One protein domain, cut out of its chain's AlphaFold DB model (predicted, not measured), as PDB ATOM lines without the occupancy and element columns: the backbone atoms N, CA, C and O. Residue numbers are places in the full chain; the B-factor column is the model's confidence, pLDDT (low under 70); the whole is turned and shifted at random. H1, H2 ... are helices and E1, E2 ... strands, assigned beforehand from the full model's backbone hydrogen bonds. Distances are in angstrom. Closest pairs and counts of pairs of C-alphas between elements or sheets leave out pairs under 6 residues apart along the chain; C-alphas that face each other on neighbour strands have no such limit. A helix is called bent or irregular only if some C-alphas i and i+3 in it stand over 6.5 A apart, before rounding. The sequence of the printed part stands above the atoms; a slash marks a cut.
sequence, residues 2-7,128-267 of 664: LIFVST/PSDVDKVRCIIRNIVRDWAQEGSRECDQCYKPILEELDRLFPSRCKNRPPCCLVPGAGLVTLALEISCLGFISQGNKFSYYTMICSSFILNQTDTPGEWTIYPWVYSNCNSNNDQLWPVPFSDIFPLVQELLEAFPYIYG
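AT A GLANCE: This is residues 2 to 7 and 128 to 267 of the 664 residues of the protein "N2227 domain-containing protein" of Kingdonia uniflora (UniProt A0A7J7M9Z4). Picture a small twisted sheet, E1, E2, E3 and E6, at one end of a long body, with H3 over one face and H2 beside H3, farther from the sheet. Beyond the ends of E2 and E3, H1 and H4 pack on each other; the two-strand ribbon E4 and E5 lies beside residues 138 to 145 of H1, and at the far end of the body comes the loop that holds H5. The printed part has 146 residues, with five named helices and six named strands in the order E1 H1 H2 E2 H3 E3 H4 E4 H5 E5 E6, class mixed. The larger sheet runs E1 E2 E3 E6, mixed; E4 and E5 are antiparallel. The whole is compact by its radius of gyration of the C-alphas, 16.3 A, yet elongated, spanning 53 by 28 by 27 A.

IN THESE COORDINATES: Begin at C-alpha 4, (34.273, 37.178, -22.944), where E1 starts, residues 4 to 6. Beside it find E2, residues 178 to 182, 13.1 A long, then E3, residues 199 to 203, 13.4 A, and E6, residues 264 to 266, ending at C-alpha 266, (40.268, 42.225, -35.582). H3 is residues 188 to 195, 10.5 A; H2 is residues 150 to 167, 24.5 A. Find C-alpha 128 at (36.254, 68.392, -38.731); from there H1 runs to residue 145, 25.6 A. H4 is residues 207 to 218, 15.9 A; E4 is 226 to 228, H5 239 to 242, and E5 246 to 248.

HOW THE PARTS SIT: E1 and E2 are antiparallel, with N 6 and O 178 2.8 A apart. E2 and E3 are parallel, with N 179 and O 199 at 2.8 A, and H3 between them in the chain completes a strand-helix-strand unit with a right-handed crossover. E3 and E6 are parallel, with N 202 and O 264 at 2.9 A. H3 is on the sheet at a height of 8.6 A, over E3 and along the strands. H2 and H3 only just touch, with 3 pairs of C-alphas within 8 A, the closest Tyr 157 and Leu 189, 6.5 A. H2 has a kink of 41 degrees near residue 157 and is only just irregular: C-alphas 156 and 159 are 6.6 A apart. H1 touches H2 only at the corner, closest C-alphas Arg 143 and Cys 153, 6.7 A. H1 touches H4 with residues 133 to 137 alone, closest C-alphas Ile 137 and Thr 209, 6.5 A; H4 only grazes the sheet with residues 210 to 214. The closest C-alphas of H1 and E5 are Trp 145 and Phe 248, 5.4 A. Across E4 and E5, N 228 and O 246 are 2.9 A apart, within hydrogen-bond range; H5 touches no helix. Every O i to N i+4 pair is within range in H3 and H4, against 13 of 14 in H1 and 11 of 14 in H2; H5 is too short for such a pair.

THE WHOLE: The two C-alphas farthest apart, Asn 174 and Asn 239, are 54.2 A apart. Residues 8 to 127 are not printed, and C-alphas 7 and 128 stand 44.1 A apart across that cut. Of the links printed whole, E5 to E6 is long, with 15 residues. Mean pLDDT of the printed part is 82.2; residues 249 to 267, of which 264 to 266 belong to E6, are under 70.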
ATOM      1  N   LEU A   2      32.228  44.661 -21.023       70.81
ATOM      2  CA  LEU A   2      32.041  43.204 -21.056       70.81
ATOM      3  C   LEU A   2      33.289  42.581 -21.678       70.81
ATOM      4  O   LEU A   2      33.794  43.121 -22.656       70.81
ATOM      5  N   ILE A   3      33.774  41.484 -21.108       80.94
ATOM      6  CA  ILE A   3      34.915  40.702 -21.593       80.94
ATOM      7  C   ILE A   3      34.452  39.247 -21.632       80.94
ATOM      8  O   ILE A   3      33.789  38.789 -20.700       80.94
ATOM      9  N   PHE A   4      34.754  38.541 -22.719       83.00
ATOM     10  CA  PHE A   4      34.273  37.178 -22.944       83.00
ATOM     11  C   PHE A   4      35.443  36.204 -22.853       83.00
ATOM     12  O   PHE A   4      36.387  36.311 -23.632       83.00
ATOM     13  N   VAL A   5      35.377  35.250 -21.921       82.56
ATOM     14  CA  VAL A   5      36.429  34.244 -21.718       82.56
ATOM     15  C   VAL A   5      35.906  32.853 -22.073       82.56
ATOM     16  O   VAL A   5      34.882  32.420 -21.547       82.56
ATOM     17  N   SER A   6      36.630  32.141 -22.935       78.44
ATOM     18  CA  SER A   6      36.381  30.744 -23.300       78.44
ATOM     19  C   SER A   6      37.516  29.854 -22.803       78.44
ATOM     20  O   SER A   6      38.689  30.097 -23.084       78.44
ATOM     21  N   THR A   7      37.175  28.768 -22.111       70.62
ATOM     22  CA  THR A   7      38.118  27.696 -21.744       70.62
ATOM     23  C   THR A   7      38.287  26.645 -22.845       70.62
ATOM     24  O   THR A   7      39.160  25.781 -22.742       70.62
ATOM     25  N   PRO A 128      35.942  68.004 -40.112       85.44
ATOM     26  CA  PRO A 128      36.254  68.392 -38.731       85.44
ATOM     27  C   PRO A 128      35.999  67.279 -37.703       85.44
ATOM     28  O   PRO A 128      36.782  67.098 -36.773       85.44
ATOM     29  N   SER A 129      34.957  66.474 -37.925       87.69
ATOM     30  CA  SER A 129      34.612  65.300 -37.116       87.69
ATOM     31  C   SER A 129      35.656  64.180 -37.167       87.69
ATOM     32  O   SER A 129      35.731  63.385 -36.234       87.69
ATOM     33  N   ASP A 130      36.468  64.099 -38.221       89.69
ATOM     34  CA  ASP A 130      37.594  63.171 -38.331       89.69
ATOM     35  C   ASP A 130      38.865  63.746 -37.691       89.69
ATOM     36  O   ASP A 130      39.577  63.024 -36.992       89.69
ATOM     37  N   VAL A 131      39.087  65.063 -37.785       90.06
ATOM     38  CA  VAL A 131      40.139  65.748 -37.010       90.06
ATOM     39  C   VAL A 131      39.913  65.567 -35.501       90.06
ATOM     40  O   VAL A 131      40.858  65.299 -34.758       90.06
ATOM     41  N   ASP A 132      38.664  65.629 -35.032       88.69
ATOM     42  CA  ASP A 132      38.330  65.387 -33.622       88.69
ATOM     43  C   ASP A 132      38.504  63.919 -33.193       88.69
ATOM     44  O   ASP A 132      38.908  63.663 -32.053       88.69
ATOM     45  N   LYS A 133      38.319  62.947 -34.101       92.44
ATOM     46  CA  LYS A 133      38.700  61.542 -33.853       92.44
ATOM     47  C   LYS A 133      40.214  61.413 -33.693       92.44
ATOM     48  O   LYS A 133      40.653  60.790 -32.731       92.44
ATOM     49  N   VAL A 134      41.015  62.044 -34.557       92.62
ATOM     50  CA  VAL A 134      42.489  62.040 -34.445       92.62
ATOM     51  C   VAL A 134      42.949  62.692 -33.136       92.62
ATOM     52  O   VAL A 134      43.735  62.093 -32.404       92.62
ATOM     53  N   ARG A 135      42.392  63.851 -32.754       91.69
ATOM     54  CA  ARG A 135      42.636  64.482 -31.437       91.69
ATOM     55  C   ARG A 135      42.277  63.558 -30.267       91.69
ATOM     56  O   ARG A 135      42.942  63.590 -29.234       91.69
ATOM     57  N   CYS A 136      41.236  62.739 -30.415       91.25
ATOM     58  CA  CYS A 136      40.868  61.726 -29.429       91.25
ATOM     59  C   CYS A 136      41.897  60.585 -29.364       91.25
ATOM     60  O   CYS A 136      42.289  60.201 -28.267       91.25
ATOM     61  N   ILE A 137      42.402  60.092 -30.504       94.06
ATOM     62  CA  ILE A 137      43.478  59.085 -30.526       94.06
ATOM     63  C   ILE A 137      44.745  59.598 -29.841       94.06
ATOM     64  O   ILE A 137      45.271  58.889 -28.993       94.06
ATOM     65  N   ILE A 138      45.186  60.830 -30.114       93.75
ATOM     66  CA  ILE A 138      46.398  61.386 -29.484       93.75
ATOM     67  C   ILE A 138      46.265  61.416 -27.948       93.75
ATOM     68  O   ILE A 138      47.211  61.078 -27.246       93.75
ATOM     69  N   ARG A 139      45.080  61.734 -27.405       92.38
ATOM     70  CA  ARG A 139      44.818  61.627 -25.955       92.38
ATOM     71  C   ARG A 139      44.712  60.180 -25.460       92.38
ATOM     72  O   ARG A 139      45.129  59.904 -24.341       92.38
ATOM     73  N   ASN A 140      44.197  59.256 -26.273       92.75
ATOM     74  CA  ASN A 140      44.195  57.835 -25.922       92.75
ATOM     75  C   ASN A 140      45.615  57.270 -25.812       92.75
ATOM     76  O   ASN A 140      45.816  56.434 -24.945       92.75
ATOM     77  N   ILE A 141      46.592  57.739 -26.604       93.25
ATOM     78  CA  ILE A 141      48.005  57.330 -26.460       93.25
ATOM     79  C   ILE A 141      48.515  57.672 -25.054       93.25
ATOM     80  O   ILE A 141      49.094  56.813 -24.400       93.25
ATOM     81  N   VAL A 142      48.232  58.884 -24.556       93.38
ATOM     82  CA  VAL A 142      48.607  59.292 -23.187       93.38
ATOM     83  C   VAL A 142      48.027  58.333 -22.150       93.38
ATOM     84  O   VAL A 142      48.736  57.916 -21.245       93.38
ATOM     85  N   ARG A 143      46.746  57.967 -22.289       92.06
ATOM     86  CA  ARG A 143      46.067  57.057 -21.359       92.06
ATOM     87  C   ARG A 143      46.620  55.628 -21.443       92.06
ATOM     88  O   ARG A 143      46.939  55.048 -20.416       92.06
ATOM     89  N   ASP A 144      46.693  55.067 -22.649       89.81
ATOM     90  CA  ASP A 144      46.990  53.652 -22.909       89.81
ATOM     91  C   ASP A 144      48.496  53.309 -22.875       89.81
ATOM     92  O   ASP A 144      48.824  52.148 -22.645       89.81
ATOM     93  N   TRP A 145      49.403  54.262 -23.130       89.56
ATOM     94  CA  TRP A 145      50.812  53.962 -23.450       89.56
ATOM     95  C   TRP A 145      51.868  54.908 -22.851       89.56
ATOM     96  O   TRP A 145      53.051  54.693 -23.117       89.56
ATOM     97  N   ALA A 146      51.486  55.923 -22.069       90.81
ATOM     98  CA  ALA A 146      52.426  56.848 -21.421       90.81
ATOM     99  C   ALA A 146      52.343  56.792 -19.887       90.81
ATOM    100  O   ALA A 146      51.271  56.579 -19.308       90.81
ATOM    101  N   GLN A 147      53.466  57.056 -19.221       89.50
ATOM    102  CA  GLN A 147      53.588  57.075 -17.764       89.50
ATOM    103  C   GLN A 147      52.564  57.999 -17.069       89.50
ATOM    104  O   GLN A 147      52.075  57.653 -15.990       89.50
ATOM    105  N   GLU A 148      52.170  59.126 -17.670       90.44
ATOM    106  CA  GLU A 148      51.111  60.004 -17.150       90.44
ATOM    107  C   GLU A 148      49.728  59.326 -17.096       90.44
ATOM    108  O   GLU A 148      48.941  59.606 -16.188       90.44
ATOM    109  N   GLY A 149      49.431  58.415 -18.029       90.50
ATOM    110  CA  GLY A 149      48.183  57.646 -18.075       90.50
ATOM    111  C   GLY A 149      48.123  56.477 -17.095       90.50
ATOM    112  O   GLY A 149      47.028  56.036 -16.744       90.50
ATOM    113  N   SER A 150      49.277  56.013 -16.596       88.25
ATOM    114  CA  SER A 150      49.401  54.839 -15.716       88.25
ATOM    115  C   SER A 150      48.418  54.859 -14.543       88.25
ATOM    116  O   SER A 150      47.758  53.857 -14.287       88.25
ATOM    117  N   ARG A 151      48.224  56.006 -13.874       92.44
ATOM    118  CA  ARG A 151      47.282  56.117 -12.746       92.44
ATOM    119  C   ARG A 151      45.813  55.946 -13.159       92.44
ATOM    120  O   ARG A 151      45.005  55.512 -12.339       92.44
ATOM    121  N   GLU A 152      45.435  56.324 -14.378       92.38
ATOM    122  CA  GLU A 152      44.071  56.134 -14.890       92.38
ATOM    123  C   GLU A 152      43.855  54.676 -15.307       92.38
ATOM    124  O   GLU A 152      42.895  54.050 -14.856       92.38
ATOM    125  N   CYS A 153      44.791  54.100 -16.067       89.00
ATOM    126  CA  CYS A 153      44.749  52.685 -16.438       89.00
ATOM    127  C   CYS A 153      44.790  51.759 -15.216       89.00
ATOM    128  O   CYS A 153      43.989  50.836 -15.156       89.00
ATOM    129  N   ASP A 154      45.577  52.062 -14.182       89.31
ATOM    130  CA  ASP A 154      45.563  51.347 -12.897       89.31
ATOM    131  C   ASP A 154      44.153  51.219 -12.299       89.31
ATOM    132  O   ASP A 154      43.757  50.143 -11.855       89.31
ATOM    133  N   GLN A 155      43.375  52.306 -12.308       93.50
ATOM    134  CA  GLN A 155      42.016  52.333 -11.755       93.50
ATOM    135  C   GLN A 155      40.994  51.603 -12.643       93.50
ATOM    136  O   GLN A 155      39.937  51.205 -12.154       93.50
ATOM    137  N   CYS A 156      41.288  51.423 -13.934       91.62
ATOM    138  CA  CYS A 156      40.396  50.770 -14.893       91.62
ATOM    139  C   CYS A 156      40.730  49.294 -15.150       91.62
ATOM    140  O   CYS A 156      39.815  48.504 -15.374       91.62
ATOM    141  N   TYR A 157      42.012  48.930 -15.161       91.94
ATOM    142  CA  TYR A 157      42.511  47.642 -15.648       91.94
ATOM    143  C   TYR A 157      42.860  46.684 -14.511       91.94
ATOM    144  O   TYR A 157      42.450  45.529 -14.580       91.94
ATOM    145  N   LYS A 158      43.490  47.138 -13.415       92.69
ATOM    146  CA  LYS A 158      43.820  46.246 -12.283       92.69
ATOM    147  C   LYS A 158      42.600  45.496 -11.722       92.69
ATOM    148  O   LYS A 158      42.694  44.277 -11.624       92.69
ATOM    149  N   PRO A 159      41.417  46.116 -11.515       95.31
ATOM    150  CA  PRO A 159      40.220  45.381 -11.086       95.31
ATOM    151  C   PRO A 159      39.729  44.317 -12.086       95.31
ATOM    152  O   PRO A 159      39.059  43.367 -11.694       95.31
ATOM    153  N   ILE A 160      40.041  44.470 -13.379       94.19
ATOM    154  CA  ILE A 160      39.716  43.493 -14.430       94.19
ATOM    155  C   ILE A 160      40.729  42.342 -14.409       94.19
ATOM    156  O   ILE A 160      40.335  41.179 -14.446       94.19
ATOM    157  N   LEU A 161      42.022  42.663 -14.329       92.44
ATOM    158  CA  LEU A 161      43.120  41.695 -14.267       92.44
ATOM    159  C   LEU A 161      43.035  40.824 -13.003       92.44
ATOM    160  O   LEU A 161      43.156  39.604 -13.089       92.44
ATOM    161  N   GLU A 162      42.755  41.434 -11.848       94.56
ATOM    162  CA  GLU A 162      42.552  40.750 -10.565       94.56
ATOM    163  C   GLU A 162      41.346  39.799 -10.607       94.56
ATOM    164  O   GLU A 162      41.442  38.662 -10.147       94.56
ATOM    165  N   GLU A 163      40.221  40.214 -11.200       94.44
ATOM    166  CA  GLU A 163      39.035  39.358 -11.343       94.44
ATOM    167  C   GLU A 163      39.273  38.207 -12.337       94.44
ATOM    168  O   GLU A 163      38.839  37.080 -12.087       94.44
ATOM    169  N   LEU A 164      40.012  38.440 -13.429       91.75
ATOM    170  CA  LEU A 164      40.427  37.384 -14.360       91.75
ATOM    171  C   LEU A 164      41.353  36.358 -13.691       91.75
ATOM    172  O   LEU A 164      41.159  35.154 -13.879       91.75
ATOM    173  N   ASP A 165      42.316  36.800 -12.882       91.19
ATOM    174  CA  ASP A 165      43.200  35.897 -12.138       91.19
ATOM    175  C   ASP A 165      42.428  35.106 -11.066       91.19
ATOM    176  O   ASP A 165      42.574  33.886 -10.962       91.19
ATOM    177  N   ARG A 166      41.506  35.769 -10.351       92.44
ATOM    178  CA  ARG A 166      40.628  35.161  -9.338       92.44
ATOM    179  C   ARG A 166      39.655  34.128  -9.918       92.44
ATOM    180  O   ARG A 166      39.352  33.139  -9.248       92.44
ATOM    181  N   LEU A 167      39.133  34.354 -11.127       90.44
ATOM    182  CA  LEU A 167      38.212  33.435 -11.809       90.44
ATOM    183  C   LEU A 167      38.935  32.274 -12.505       90.44
ATOM    184  O   LEU A 167      38.397  31.167 -12.551       90.44
ATOM    185  N   PHE A 168      40.150  32.499 -13.012       88.44
ATOM    186  CA  PHE A 168      40.924  31.506 -13.763       88.44
ATOM    187  C   PHE A 168      42.322  31.261 -13.159       88.44
ATOM    188  O   PHE A 168      43.305  31.373 -13.887       88.44
ATOM    189  N   PRO A 169      42.471  30.883 -11.873       83.31
ATOM    190  CA  PRO A 169      43.787  30.793 -11.222       83.31
ATOM    191  C   PRO A 169      44.672  29.649 -11.756       83.31
ATOM    192  O   PRO A 169      45.896  29.717 -11.696       83.31
ATOM    193  N   SER A 170      44.072  28.592 -12.313       77.50
ATOM    194  CA  SER A 170      44.776  27.384 -12.774       77.50
ATOM    195  C   SER A 170      44.921  27.343 -14.301       77.50
ATOM    196  O   SER A 170      44.347  26.476 -14.964       77.50
ATOM    197  N   ARG A 171      45.665  28.294 -14.884       81.12
ATOM    198  CA  ARG A 171      45.849  28.401 -16.348       81.12
ATOM    199  C   ARG A 171      46.849  27.362 -16.862       81.12
ATOM    200  O   ARG A 171      47.981  27.274 -16.393       81.12
ATOM    201  N   CYS A 172      46.436  26.556 -17.840       73.38
ATOM    202  CA  CYS A 172      47.286  25.526 -18.440       73.38
ATOM    203  C   CYS A 172      48.084  26.112 -19.609       73.38
ATOM    204  O   CYS A 172      47.482  26.478 -20.611       73.38
ATOM    205  N   LYS A 173      49.424  26.124 -19.549       72.31
ATOM    206  CA  LYS A 173      50.265  26.648 -20.652       72.31
ATOM    207  C   LYS A 173      49.995  25.988 -22.013       72.31
ATOM    208  O   LYS A 173      50.115  26.640 -23.038       72.31
ATOM    209  N   ASN A 174      49.570  24.722 -22.029       73.94
ATOM    210  CA  ASN A 174      49.282  23.983 -23.265       73.94
ATOM    211  C   ASN A 174      47.858  24.231 -23.809       73.94
ATOM    212  O   ASN A 174      47.547  23.791 -24.914       73.94
ATOM    213  N   ARG A 175      46.977  24.853 -23.009       78.81
ATOM    214  CA  ARG A 175      45.602  25.269 -23.353       78.81
ATOM    215  C   ARG A 175      45.202  26.487 -22.497       78.81
ATOM    216  O   ARG A 175      44.395  26.334 -21.574       78.81
ATOM    217  N   PRO A 176      45.798  27.668 -22.734       82.50
ATOM    218  CA  PRO A 176      45.400  28.895 -22.050       82.50
ATOM    219  C   PRO A 176      43.960  29.276 -22.443       82.50
ATOM    220  O   PRO A 176      43.544  28.977 -23.568       82.50
ATOM    221  N   PRO A 177      43.174  29.924 -21.561       86.06
ATOM    222  CA  PRO A 177      41.838  30.387 -21.925       86.06
ATOM    223  C   PRO A 177      41.924  31.510 -22.970       86.06
ATOM    224  O   PRO A 177      42.814  32.358 -22.905       86.06
ATOM    225  N   CYS A 178      40.990  31.533 -23.919       86.81
ATOM    226  CA  CYS A 178      40.839  32.626 -24.878       86.81
ATOM    227  C   CYS A 178      40.016  33.762 -24.250       86.81
ATOM    228  O   CYS A 178      39.037  33.486 -23.558       86.81
ATOM    229  N   CYS A 179      40.392  35.020 -24.477       88.12
ATOM    230  CA  CYS A 179      39.782  36.196 -23.865       88.12
ATOM    231  C   CYS A 179      39.576  37.324 -24.890       88.12
ATOM    232  O   CYS A 179      40.515  38.041 -25.244       88.12
ATOM    233  N   LEU A 180      38.332  37.520 -25.332       88.06
ATOM    234  CA  LEU A 180      37.944  38.607 -26.231       88.06
ATOM    235  C   LEU A 180      37.684  39.899 -25.448       88.06
ATOM    236  O   LEU A 180      36.893  39.927 -24.501       88.06
ATOM    237  N   VAL A 181      38.302  40.982 -25.920       89.19
ATOM    238  CA  VAL A 181      38.217  42.350 -25.402       89.19
ATOM    239  C   VAL A 181      37.490  43.229 -26.442       89.19
ATOM    240  O   VAL A 181      38.104  43.724 -27.393       89.19
ATOM    241  N   PRO A 182      36.164  43.434 -26.320       88.56
ATOM    242  CA  PRO A 182      35.389  44.260 -27.240       88.56
ATOM    243  C   PRO A 182      35.715  45.748 -27.082       88.56
ATOM    244  O   PRO A 182      35.668  46.301 -25.984       88.56
ATOM    245  N   GLY A 183      35.995  46.430 -28.192       85.75
ATOM    246  CA  GLY A 183      36.223  47.875 -28.212       85.75
ATOM    247  C   GLY A 183      37.574  48.325 -27.642       85.75
ATOM    248  O   GLY A 183      37.683  49.505 -27.300       85.75
ATOM    249  N   ALA A 184      38.571  47.431 -27.608       85.56
ATOM    250  CA  ALA A 184      39.832  47.385 -26.835       85.56
ATOM    251  C   ALA A 184      40.786  48.611 -26.764       85.56
ATOM    252  O   ALA A 184      41.928  48.458 -26.346       85.56
ATOM    253  N   GLY A 185      40.376  49.825 -27.137       88.50
ATOM    254  CA  GLY A 185      41.243  51.014 -27.104       88.50
ATOM    255  C   GLY A 185      42.453  50.853 -28.026       88.50
ATOM    256  O   GLY A 185      42.317  50.255 -29.092       88.50
ATOM    257  N   LEU A 186      43.620  51.349 -27.605       88.75
ATOM    258  CA  LEU A 186      44.912  51.057 -28.240       88.75
ATOM    259  C   LEU A 186      45.526  49.732 -27.734       88.75
ATOM    260  O   LEU A 186      46.740  49.582 -27.717       88.75
ATOM    261  N   VAL A 187      44.669  48.783 -27.340       87.50
ATOM    262  CA  VAL A 187      44.916  47.370 -26.995       87.50
ATOM    263  C   VAL A 187      45.826  47.050 -25.802       87.50
ATOM    264  O   VAL A 187      46.051  45.870 -25.544       87.50
ATOM    265  N   THR A 188      46.221  48.033 -24.989       88.75
ATOM    266  CA  THR A 188      46.987  47.822 -23.740       88.75
ATOM    267  C   THR A 188      46.354  46.779 -22.816       88.75
ATOM    268  O   THR A 188      47.009  45.804 -22.472       88.75
ATOM    269  N   LEU A 189      45.053  46.885 -22.509       89.94
ATOM    270  CA  LEU A 189      44.359  45.885 -21.681       89.94
ATOM    271  C   LEU A 189      44.378  44.474 -22.302       89.94
ATOM    272  O   LEU A 189      44.410  43.484 -21.580       89.94
ATOM    273  N   ALA A 190      44.362  44.351 -23.635       88.88
ATOM    274  CA  ALA A 190      44.475  43.042 -24.281       88.88
ATOM    275  C   ALA A 190      45.901  42.478 -24.140       88.88
ATOM    276  O   ALA A 190      46.051  41.300 -23.826       88.88
ATOM    277  N   LEU A 191      46.929  43.321 -24.283       86.06
ATOM    278  CA  LEU A 191      48.323  42.950 -24.030       86.06
ATOM    279  C   LEU A 191      48.548  42.536 -22.564       86.06
ATOM    280  O   LEU A 191      49.123  41.480 -22.320       86.06
ATOM    281  N   GLU A 192      48.040  43.292 -21.589       87.62
ATOM    282  CA  GLU A 192      48.116  42.941 -20.159       87.62
ATOM    283  C   GLU A 192      47.431  41.594 -19.859       87.62
ATOM    284  O   GLU A 192      47.975  40.760 -19.132       87.62
ATOM    285  N   ILE A 193      46.276  41.328 -20.480       89.12
ATOM    286  CA  ILE A 193      45.578  40.038 -20.388       89.12
ATOM    287  C   ILE A 193      46.393  38.901 -21.032       89.12
ATOM    288  O   ILE A 193      46.428  37.798 -20.479       89.12
ATOM    289  N   SER A 194      47.092  39.146 -22.147       86.25
ATOM    290  CA  SER A 194      48.053  38.181 -22.708       86.25
ATOM    291  C   SER A 194      49.177  37.868 -21.717       86.25
ATOM    292  O   SER A 194      49.462  36.700 -21.450       86.25
ATOM    293  N   CYS A 195      49.733  38.898 -21.071       83.69
ATOM    294  CA  CYS A 195      50.808  38.764 -20.085       83.69
ATOM    295  C   CYS A 195      50.392  37.967 -18.833       83.69
ATOM    296  O   CYS A 195      51.231  37.315 -18.215       83.69
ATOM    297  N   LEU A 196      49.097  37.936 -18.486       86.38
ATOM    298  CA  LEU A 196      48.566  37.029 -17.458       86.38
ATOM    299  C   LEU A 196      48.539  35.547 -17.890       86.38
ATOM    300  O   LEU A 196      48.313  34.678 -17.044       86.38
ATOM    301  N   GLY A 197      48.746  35.225 -19.169       84.56
ATOM    302  CA  GLY A 197      48.709  33.863 -19.715       84.56
ATOM    303  C   GLY A 197      47.363  33.452 -20.321       84.56
ATOM    304  O   GLY A 197      46.964  32.292 -20.188       84.56
ATOM    305  N   PHE A 198      46.654  34.388 -20.958       86.75
ATOM    306  CA  PHE A 198      45.465  34.134 -21.784       86.75
ATOM    307  C   PHE A 198      45.803  34.298 -23.276       86.75
ATOM    308  O   PHE A 198      46.672  35.087 -23.633       86.75
ATOM    309  N   ILE A 199      45.062  33.639 -24.173       85.81
ATOM    310  CA  ILE A 199      45.036  34.043 -25.590       85.81
ATOM    311  C   ILE A 199      44.101  35.248 -25.693       85.81
ATOM    312  O   ILE A 199      42.882  35.103 -25.734       85.81
ATOM    313  N   SER A 200      44.661  36.452 -25.665       85.94
ATOM    314  CA  SER A 200      43.886  37.691 -25.782       85.94
ATOM    315  C   SER A 200      43.504  38.000 -27.236       85.94
ATOM    316  O   SER A 200      44.310  37.807 -28.145       85.94
ATOM    317  N   GLN A 201      42.310  38.548 -27.455       84.25
ATOM    318  CA  GLN A 201      41.848  39.029 -28.758       84.25
ATOM    319  C   GLN A 201      41.254  40.434 -28.611       84.25
ATOM    320  O   GLN A 201      40.358  40.649 -27.796       84.25
ATOM    321  N   GLY A 202      41.727  41.401 -29.398       84.81
ATOM    322  CA  GLY A 202      41.176  42.757 -29.421       84.81
ATOM    323  C   GLY A 202      40.207  42.944 -30.589       84.81
ATOM    324  O   GLY A 202      40.573  42.686 -31.730       84.81
ATOM    325  N   ASN A 203      38.993  43.446 -30.345       84.69
ATOM    326  CA  ASN A 203      38.117  43.935 -31.423       84.69
ATOM    327  C   ASN A 203      38.083  45.470 -31.410       84.69
ATOM    328  O   ASN A 203      37.805  46.075 -30.365       84.69
ATOM    329  N   LYS A 204      38.309  46.112 -32.566       85.50
ATOM    330  CA  LYS A 204      38.089  47.557 -32.719       85.50
ATOM    331  C   LYS A 204      37.563  47.954 -34.106       85.50
ATOM    332  O   LYS A 204      38.271  47.894 -35.099       85.50
ATOM    333  N   PHE A 205      36.355  48.526 -34.135       82.94
ATOM    334  CA  PHE A 205      35.726  49.115 -35.333       82.94
ATOM    335  C   PHE A 205      36.469  50.345 -35.910       82.94
ATOM    336  O   PHE A 205      36.365  50.663 -37.091       82.94
ATOM    337  N   SER A 206      37.175  51.105 -35.070       86.00
ATOM    338  CA  SER A 206      37.736  52.411 -35.443       86.00
ATOM    339  C   SER A 206      39.082  52.274 -36.160       86.00
ATOM    340  O   SER A 206      40.097  52.033 -35.504       86.00
ATOM    341  N   TYR A 207      39.111  52.534 -37.472       88.00
ATOM    342  CA  TYR A 207      40.344  52.600 -38.273       88.00
ATOM    343  C   TYR A 207      41.417  53.508 -37.654       88.00
ATOM    344  O   TYR A 207      42.571  53.103 -37.564       88.00
ATOM    345  N   TYR A 208      41.043  54.688 -37.143       90.94
ATOM    346  CA  TYR A 208      41.968  55.603 -36.455       90.94
ATOM    347  C   TYR A 208      42.674  54.950 -35.265       90.94
ATOM    348  O   TYR A 208      43.841  55.222 -34.998       90.94
ATOM    349  N   THR A 209      41.956  54.089 -34.545       88.25
ATOM    350  CA  THR A 209      42.513  53.350 -33.417       88.25
ATOM    351  C   THR A 209      43.356  52.178 -33.907       88.25
ATOM    352  O   THR A 209      44.476  52.040 -33.442       88.25
ATOM    353  N   MET A 210      42.865  51.400 -34.878       85.06
ATOM    354  CA  MET A 210      43.551  50.223 -35.426       85.06
ATOM    355  C   MET A 210      44.894  50.566 -36.094       85.06
ATOM    356  O   MET A 210      45.878  49.856 -35.899       85.06
ATOM    357  N   ILE A 211      44.959  51.677 -36.838       88.25
ATOM    358  CA  ILE A 211      46.202  52.196 -37.434       88.25
ATOM    359  C   ILE A 211      47.189  52.595 -36.330       88.25
ATOM    360  O   ILE A 211      48.356  52.219 -36.381       88.25
ATOM    361  N   CYS A 212      46.718  53.308 -35.303       90.44
ATOM    362  CA  CYS A 212      47.562  53.765 -34.202       90.44
ATOM    363  C   CYS A 212      48.069  52.608 -33.324       90.44
ATOM    364  O   CYS A 212      49.256  52.563 -33.025       90.44
ATOM    365  N   SER A 213      47.228  51.628 -32.980       86.88
ATOM    366  CA  SER A 213      47.664  50.431 -32.251       86.88
ATOM    367  C   SER A 213      48.608  49.558 -33.078       86.88
ATOM    368  O   SER A 213      49.541  48.991 -32.524       86.88
ATOM    369  N   SER A 214      48.411  49.474 -34.400       84.88
ATOM    370  CA  SER A 214      49.342  48.763 -35.285       84.88
ATOM    371  C   SER A 214      50.712  49.446 -35.343       84.88
ATOM    372  O   SER A 214      51.732  48.765 -35.316       84.88
ATOM    373  N   PHE A 215      50.752  50.783 -35.352       86.81
ATOM    374  CA  PHE A 215      51.999  51.540 -35.231       86.81
ATOM    375  C   PHE A 215      52.693  51.293 -33.880       86.81
ATOM    376  O   PHE A 215      53.874  50.964 -33.857       86.81
ATOM    377  N   ILE A 216      51.966  51.377 -32.762       85.19
ATOM    378  CA  ILE A 216      52.555  51.202 -31.423       85.19
ATOM    379  C   ILE A 216      53.085  49.772 -31.218       85.19
ATOM    380  O   ILE A 216      54.190  49.605 -30.716       85.19
ATOM    381  N   LEU A 217      52.332  48.745 -31.636       79.44
ATOM    382  CA  LEU A 217      52.731  47.344 -31.447       79.44
ATOM    383  C   LEU A 217      53.796  46.843 -32.431       79.44
ATOM    384  O   LEU A 217      54.532  45.929 -32.077       79.44
ATOM    385  N   ASN A 218      53.843  47.367 -33.663       79.81
ATOM    386  CA  ASN A 218      54.681  46.797 -34.731       79.81
ATOM    387  C   ASN A 218      55.764  47.751 -35.266       79.81
ATOM    388  O   ASN A 218      56.532  47.339 -36.131       79.81
ATOM    389  N   GLN A 219      55.775  49.030 -34.868       81.00
ATOM    390  CA  GLN A 219      56.656  50.084 -35.411       81.00
ATOM    391  C   GLN A 219      57.237  51.005 -34.313       81.00
ATOM    392  O   GLN A 219      57.656  52.125 -34.596       81.00
ATOM    393  N   THR A 220      57.238  50.546 -33.060       79.44
ATOM    394  CA  THR A 220      58.112  51.051 -31.990       79.44
ATOM    395  C   THR A 220      59.049  49.908 -31.615       79.44
ATOM    396  O   THR A 220      58.580  48.774 -31.575       79.44
ATOM    397  N   ASP A 221      60.322  50.191 -31.336       75.31
ATOM    398  CA  ASP A 221      61.321  49.194 -30.915       75.31
ATOM    399  C   ASP A 221      61.889  49.482 -29.508       75.31
ATOM    400  O   ASP A 221      62.541  48.624 -28.906       75.31
ATOM    401  N   THR A 222      61.680  50.691 -28.964       76.00
ATOM    402  CA  THR A 222      62.269  51.133 -27.688       76.00
ATOM    403  C   THR A 222      61.294  51.902 -26.772       76.00
ATOM    404  O   THR A 222      60.429  52.639 -27.252       76.00
ATOM    405  N   PRO A 223      61.412  51.781 -25.430       79.88
ATOM    406  CA  PRO A 223      60.637  52.601 -24.495       79.88
ATOM    407  C   PRO A 223      60.945  54.097 -24.647       79.88
ATOM    408  O   PRO A 223      62.113  54.486 -24.680       79.88
ATOM    409  N   GLY A 224      59.913  54.942 -24.701       80.62
ATOM    410  CA  GLY A 224      60.067  56.400 -24.779       80.62
ATOM    411  C   GLY A 224      60.566  56.937 -26.129       80.62
ATOM    412  O   GLY A 224      60.849  58.129 -26.233       80.62
ATOM    413  N   GLU A 225      60.664  56.089 -27.160       85.00
ATOM    414  CA  GLU A 225      61.141  56.422 -28.516       85.00
ATOM    415  C   GLU A 225      60.389  57.599 -29.152       85.00
ATOM    416  O   GLU A 225      60.967  58.446 -29.837       85.00
ATOM    417  N   TRP A 226      59.081  57.658 -28.900       90.50
ATOM    418  CA  TRP A 226      58.157  58.585 -29.532       90.50
ATOM    419  C   TRP A 226      57.602  59.582 -28.517       90.50
ATOM    420  O   TRP A 226      57.235  59.227 -27.400       90.50
ATOM    421  N   THR A 227      57.506  60.852 -28.919       92.44
ATOM    422  CA  THR A 227      56.972  61.949 -28.095       92.44
ATOM    423  C   THR A 227      55.818  62.646 -28.810       92.44
ATOM    424  O   THR A 227      55.940  63.031 -29.974       92.44
ATOM    425  N   ILE A 228      54.707  62.855 -28.101       93.44
ATOM    426  CA  ILE A 228      53.525  63.592 -28.569       93.44
ATOM    427  C   ILE A 228      53.294  64.876 -27.767       93.44
ATOM    428  O   ILE A 228      53.745  65.021 -26.636       93.44
ATOM    429  N   TYR A 229      52.525  65.794 -28.356       93.12
ATOM    430  CA  TYR A 229      52.069  67.040 -27.731       93.12
ATOM    431  C   TYR A 229      50.532  67.024 -27.622       93.12
ATOM    432  O   TYR A 229      49.844  67.716 -28.378       93.12
ATOM    433  N   PRO A 230      49.955  66.188 -26.736       92.69
ATOM    434  CA  PRO A 230      48.514  65.903 -26.696       92.69
ATOM    435  C   PRO A 230      47.647  67.128 -26.384       92.69
ATOM    436  O   PRO A 230      46.479  67.189 -26.777       92.69
ATOM    437  N   TRP A 231      48.222  68.121 -25.706       89.81
ATOM    438  CA  TRP A 231      47.512  69.298 -25.220       89.81
ATOM    439  C   TRP A 231      47.527  70.481 -26.193       89.81
ATOM    440  O   TRP A 231      46.791  71.434 -25.965       89.81
ATOM    441  N   VAL A 232      48.250  70.409 -27.320       89.38
ATOM    442  CA  VAL A 232      48.470  71.563 -28.221       89.38
ATOM    443  C   VAL A 232      47.176  72.185 -28.774       89.38
ATOM    444  O   VAL A 232      47.098  73.397 -28.965       89.38
ATOM    445  N   TYR A 233      46.124  71.378 -28.963       80.88
ATOM    446  CA  TYR A 233      44.790  71.821 -29.403       80.88
ATOM    447  C   TYR A 233      43.800  72.089 -28.253       80.88
ATOM    448  O   TYR A 233      42.606  72.255 -28.506       80.88
ATOM    449  N   SER A 234      44.259  72.084 -27.001       79.50
ATOM    450  CA  SER A 234      43.431  72.257 -25.802       79.50
ATOM    451  C   SER A 234      43.614  73.651 -25.202       79.50
ATOM    452  O   SER A 234      44.717  74.190 -25.181       79.50
ATOM    453  N   ASN A 235      42.538  74.222 -24.656       75.94
ATOM    454  CA  ASN A 235      42.606  75.469 -23.890       75.94
ATOM    455  C   ASN A 235      43.135  75.172 -22.476       75.94
ATOM    456  O   ASN A 235      42.354  74.962 -21.548       75.94
ATOM    457  N   CYS A 236      44.456  75.106 -22.330       71.62
ATOM    458  CA  CYS A 236      45.121  74.912 -21.042       71.62
ATOM    459  C   CYS A 236      45.143  76.202 -20.202       71.62
ATOM    460  O   CYS A 236      45.044  77.309 -20.729       71.62
ATOM    461  N   ASN A 237      45.318  76.058 -18.884       71.38
ATOM    462  CA  ASN A 237      45.412  77.197 -17.959       71.38
ATOM    463  C   ASN A 237      46.763  77.936 -18.051       71.38
ATOM    464  O   ASN A 237      46.869  79.075 -17.597       71.38
ATOM    465  N   SER A 238      47.789  77.304 -18.630       74.38
ATOM    466  CA  SER A 238      49.098  77.895 -18.905       74.38
ATOM    467  C   SER A 238      49.625  77.461 -20.280       74.38
ATOM    468  O   SER A 238      49.382  76.344 -20.744       74.38
ATOM    469  N   ASN A 239      50.381  78.356 -20.925       71.81
ATOM    470  CA  ASN A 239      50.998  78.119 -22.236       71.81
ATOM    471  C   ASN A 239      52.061  77.006 -22.202       71.81
ATOM    472  O   ASN A 239      52.345  76.405 -23.235       71.81
ATOM    473  N   ASN A 240      52.664  76.746 -21.036       80.12
ATOM    474  CA  ASN A 240      53.663  75.689 -20.883       80.12
ATOM    475  C   ASN A 240      52.986  74.311 -20.906       80.12
ATOM    476  O   ASN A 240      53.476  73.396 -21.559       80.12
ATOM    477  N   ASP A 241      51.826  74.192 -20.254       83.81
ATOM    478  CA  ASP A 241      51.032  72.964 -20.162       83.81
ATOM    479  C   ASP A 241      50.515  72.552 -21.555       83.81
ATOM    480  O   ASP A 241      50.526  71.376 -21.911       83.81
ATOM    481  N   GLN A 242      50.116  73.537 -22.373       88.38
ATOM    482  CA  GLN A 242      49.659  73.334 -23.755       88.38
ATOM    483  C   GLN A 242      50.747  72.728 -24.658       88.38
ATOM    484  O   GLN A 242      50.436  72.006 -25.606       88.38
ATOM    485  N   LEU A 243      52.017  73.019 -24.368       89.00
ATOM    486  CA  LEU A 243      53.184  72.556 -25.122       89.00
ATOM    487  C   LEU A 243      53.966  71.455 -24.387       89.00
ATOM    488  O   LEU A 243      55.107  71.178 -24.752       89.00
ATOM    489  N   TRP A 244      53.372  70.825 -23.367       88.00
ATOM    490  CA  TRP A 244      54.040  69.774 -22.606       88.00
ATOM    491  C   TRP A 244      54.281  68.521 -23.475       88.00
ATOM    492  O   TRP A 244      53.313  67.984 -24.033       88.00
ATOM    493  N   PRO A 245      55.537  68.053 -23.612       93.06
ATOM    494  CA  PRO A 245      55.856  66.815 -24.313       93.06
ATOM    495  C   PRO A 245      55.512  65.602 -23.444       93.06
ATOM    496  O   PRO A 245      55.851  65.567 -22.265       93.06
ATOM    497  N   VAL A 246      54.890  64.591 -24.045       92.88
ATOM    498  CA  VAL A 246      54.601  63.298 -23.412       92.88
ATOM    499  C   VAL A 246      55.298  62.195 -24.220       92.88
ATOM    500  O   VAL A 246      54.911  61.983 -25.376       92.88
ATOM    501  N   PRO A 247      56.337  61.524 -23.682       91.31
ATOM    502  CA  PRO A 247      56.875  60.299 -24.272       91.31
ATOM    503  C   PRO A 247      55.874  59.144 -24.105       91.31
ATOM    504  O   PRO A 247      54.997  59.207 -23.246       91.31
ATOM    505  N   PHE A 248      55.972  58.094 -24.921       85.88
ATOM    506  CA  PHE A 248      55.131  56.899 -24.767       85.88
ATOM    507  C   PHE A 248      55.847  55.602 -25.181       85.88
ATOM    508  O   PHE A 248      56.995  55.618 -25.626       85.88
ATOM    509  N   SER A 249      55.140  54.478 -25.024       68.00
ATOM    510  CA  SER A 249      55.607  53.091 -25.185       68.00
ATOM    511  C   SER A 249      56.466  52.560 -24.027       68.00
ATOM    512  O   SER A 249      57.275  51.655 -24.210       68.00
ATOM    513  N   ASP A 250      56.239  53.045 -22.802       63.03
ATOM    514  CA  ASP A 250      56.962  52.614 -21.586       63.03
ATOM    515  C   ASP A 250      56.832  51.101 -21.276       63.03
ATOM    516  O   ASP A 250      57.658  50.517 -20.577       63.03
ATOM    517  N   ILE A 251      55.803  50.447 -21.828       59.62
ATOM    518  CA  ILE A 251      55.427  49.038 -21.595       59.62
ATOM    519  C   ILE A 251      56.272  48.053 -22.443       59.62
ATOM    520  O   ILE A 251      56.143  46.834 -22.306       59.62
ATOM    521  N   PHE A 252      57.180  48.545 -23.298       53.22
ATOM    522  CA  PHE A 252      57.878  47.734 -24.307       53.22
ATOM    523  C   PHE A 252      58.548  46.419 -23.833       53.22
ATOM    524  O   PHE A 252      58.492  45.445 -24.587       53.22
ATOM    525  N   PRO A 253      59.124  46.300 -22.612       47.22
ATOM    526  CA  PRO A 253      59.735  45.046 -22.149       47.22
ATOM    527  C   PRO A 253      58.811  43.814 -22.164       47.22
ATOM    528  O   PRO A 253      59.307  42.698 -22.267       47.22
ATOM    529  N   LEU A 254      57.485  43.993 -22.103       50.00
ATOM    530  CA  LEU A 254      56.509  42.892 -22.184       50.00
ATOM    531  C   LEU A 254      56.292  42.370 -23.615       50.00
ATOM    532  O   LEU A 254      55.840  41.241 -23.794       50.00
ATOM    533  N   VAL A 255      56.584  43.178 -24.638       53.03
ATOM    534  CA  VAL A 255      56.227  42.889 -26.038       53.03
ATOM    535  C   VAL A 255      57.206  41.894 -26.673       53.03
ATOM    536  O   VAL A 255      56.794  41.017 -27.430       53.03
ATOM    537  N   GLN A 256      58.493  41.986 -26.324       48.59
ATOM    538  CA  GLN A 256      59.569  41.227 -26.971       48.59
ATOM    539  C   GLN A 256      59.617  39.738 -26.567       48.59
ATOM    540  O   GLN A 256      60.042  38.902 -27.363       48.59
ATOM    541  N   GLU A 257      59.199  39.386 -25.343       47.31
ATOM    542  CA  GLU A 257      59.296  38.008 -24.821       47.31
ATOM    543  C   GLU A 257      58.068  37.125 -25.135       47.31
ATOM    544  O   GLU A 257      58.161  35.899 -25.071       47.31
ATOM    545  N   LEU A 258      56.918  37.705 -25.509       51.97
ATOM    546  CA  LEU A 258      55.628  36.997 -25.638       51.97
ATOM    547  C   LEU A 258      55.268  36.573 -27.076       51.97
ATOM    548  O   LEU A 258      54.109  36.614 -27.498       51.97
ATOM    549  N   LEU A 259      56.268  36.067 -27.801       45.25
ATOM    550  CA  LEU A 259      56.197  35.671 -29.216       45.25
ATOM    551  C   LEU A 259      55.133  34.605 -29.570       45.25
ATOM    552  O   LEU A 259      54.826  34.417 -30.745       45.25
ATOM    553  N   GLU A 260      54.546  33.927 -28.578       43.41
ATOM    554  CA  GLU A 260      53.510  32.896 -28.759       43.41
ATOM    555  C   GLU A 260      52.069  33.377 -28.462       43.41
ATOM    556  O   GLU A 260      51.124  32.619 -28.688       43.41
ATOM    557  N   ALA A 261      51.865  34.607 -27.960       49.59
ATOM    558  CA  ALA A 261      50.580  35.040 -27.379       49.59
ATOM    559  C   ALA A 261      50.106  36.460 -27.775       49.59
ATOM    560  O   ALA A 261      49.294  37.062 -27.065       49.59
ATOM    561  N   PHE A 262      50.586  37.015 -28.892       57.09
ATOM    562  CA  PHE A 262      50.243  38.379 -29.322       57.09
ATOM    563  C   PHE A 262      48.720  38.648 -29.426       57.09
ATOM    564  O   PHE A 262      47.993  37.832 -30.003       57.09
ATOM    565  N   PRO A 263      48.220  39.807 -28.938       58.34
ATOM    566  CA  PRO A 263      46.825  40.217 -29.097       58.34
ATOM    567  C   PRO A 263      46.494  40.517 -30.565       58.34
ATOM    568  O   PRO A 263      46.744  41.612 -31.069       58.34
ATOM    569  N   TYR A 264      45.865  39.562 -31.249       57.94
ATOM    570  CA  TYR A 264      45.328  39.790 -32.590       57.94
ATOM    571  C   TYR A 264      44.233  40.866 -32.551       57.94
ATOM    572  O   TYR A 264      43.242  40.732 -31.824       57.94
ATOM    573  N   ILE A 265      44.404  41.921 -33.353       55.66
ATOM    574  CA  ILE A 265      43.399  42.973 -33.539       55.66
ATOM    575  C   ILE A 265      42.541  42.624 -34.749       55.66
ATOM    576  O   ILE A 265      43.041  42.554 -35.871       55.66
ATOM    577  N   TYR A 266      41.243  42.459 -34.526       54.50
ATOM    578  CA  TYR A 266      40.268  42.225 -35.582       54.50
ATOM    579  C   TYR A 266      39.316  43.413 -35.749       54.50
ATOM    580  O   TYR A 266      39.027  44.163 -34.806       54.50
ATOM    581  N   GLY A 267      38.799  43.537 -36.973       50.59
ATOM    582  CA  GLY A 267      37.662  44.388 -37.294       50.59
ATOM    583  C   GLY A 267      36.337  43.837 -36.753       50.59
ATOM    584  O   GLY A 267      36.298  42.946 -35.903       50.59
TER     585      GLY A 267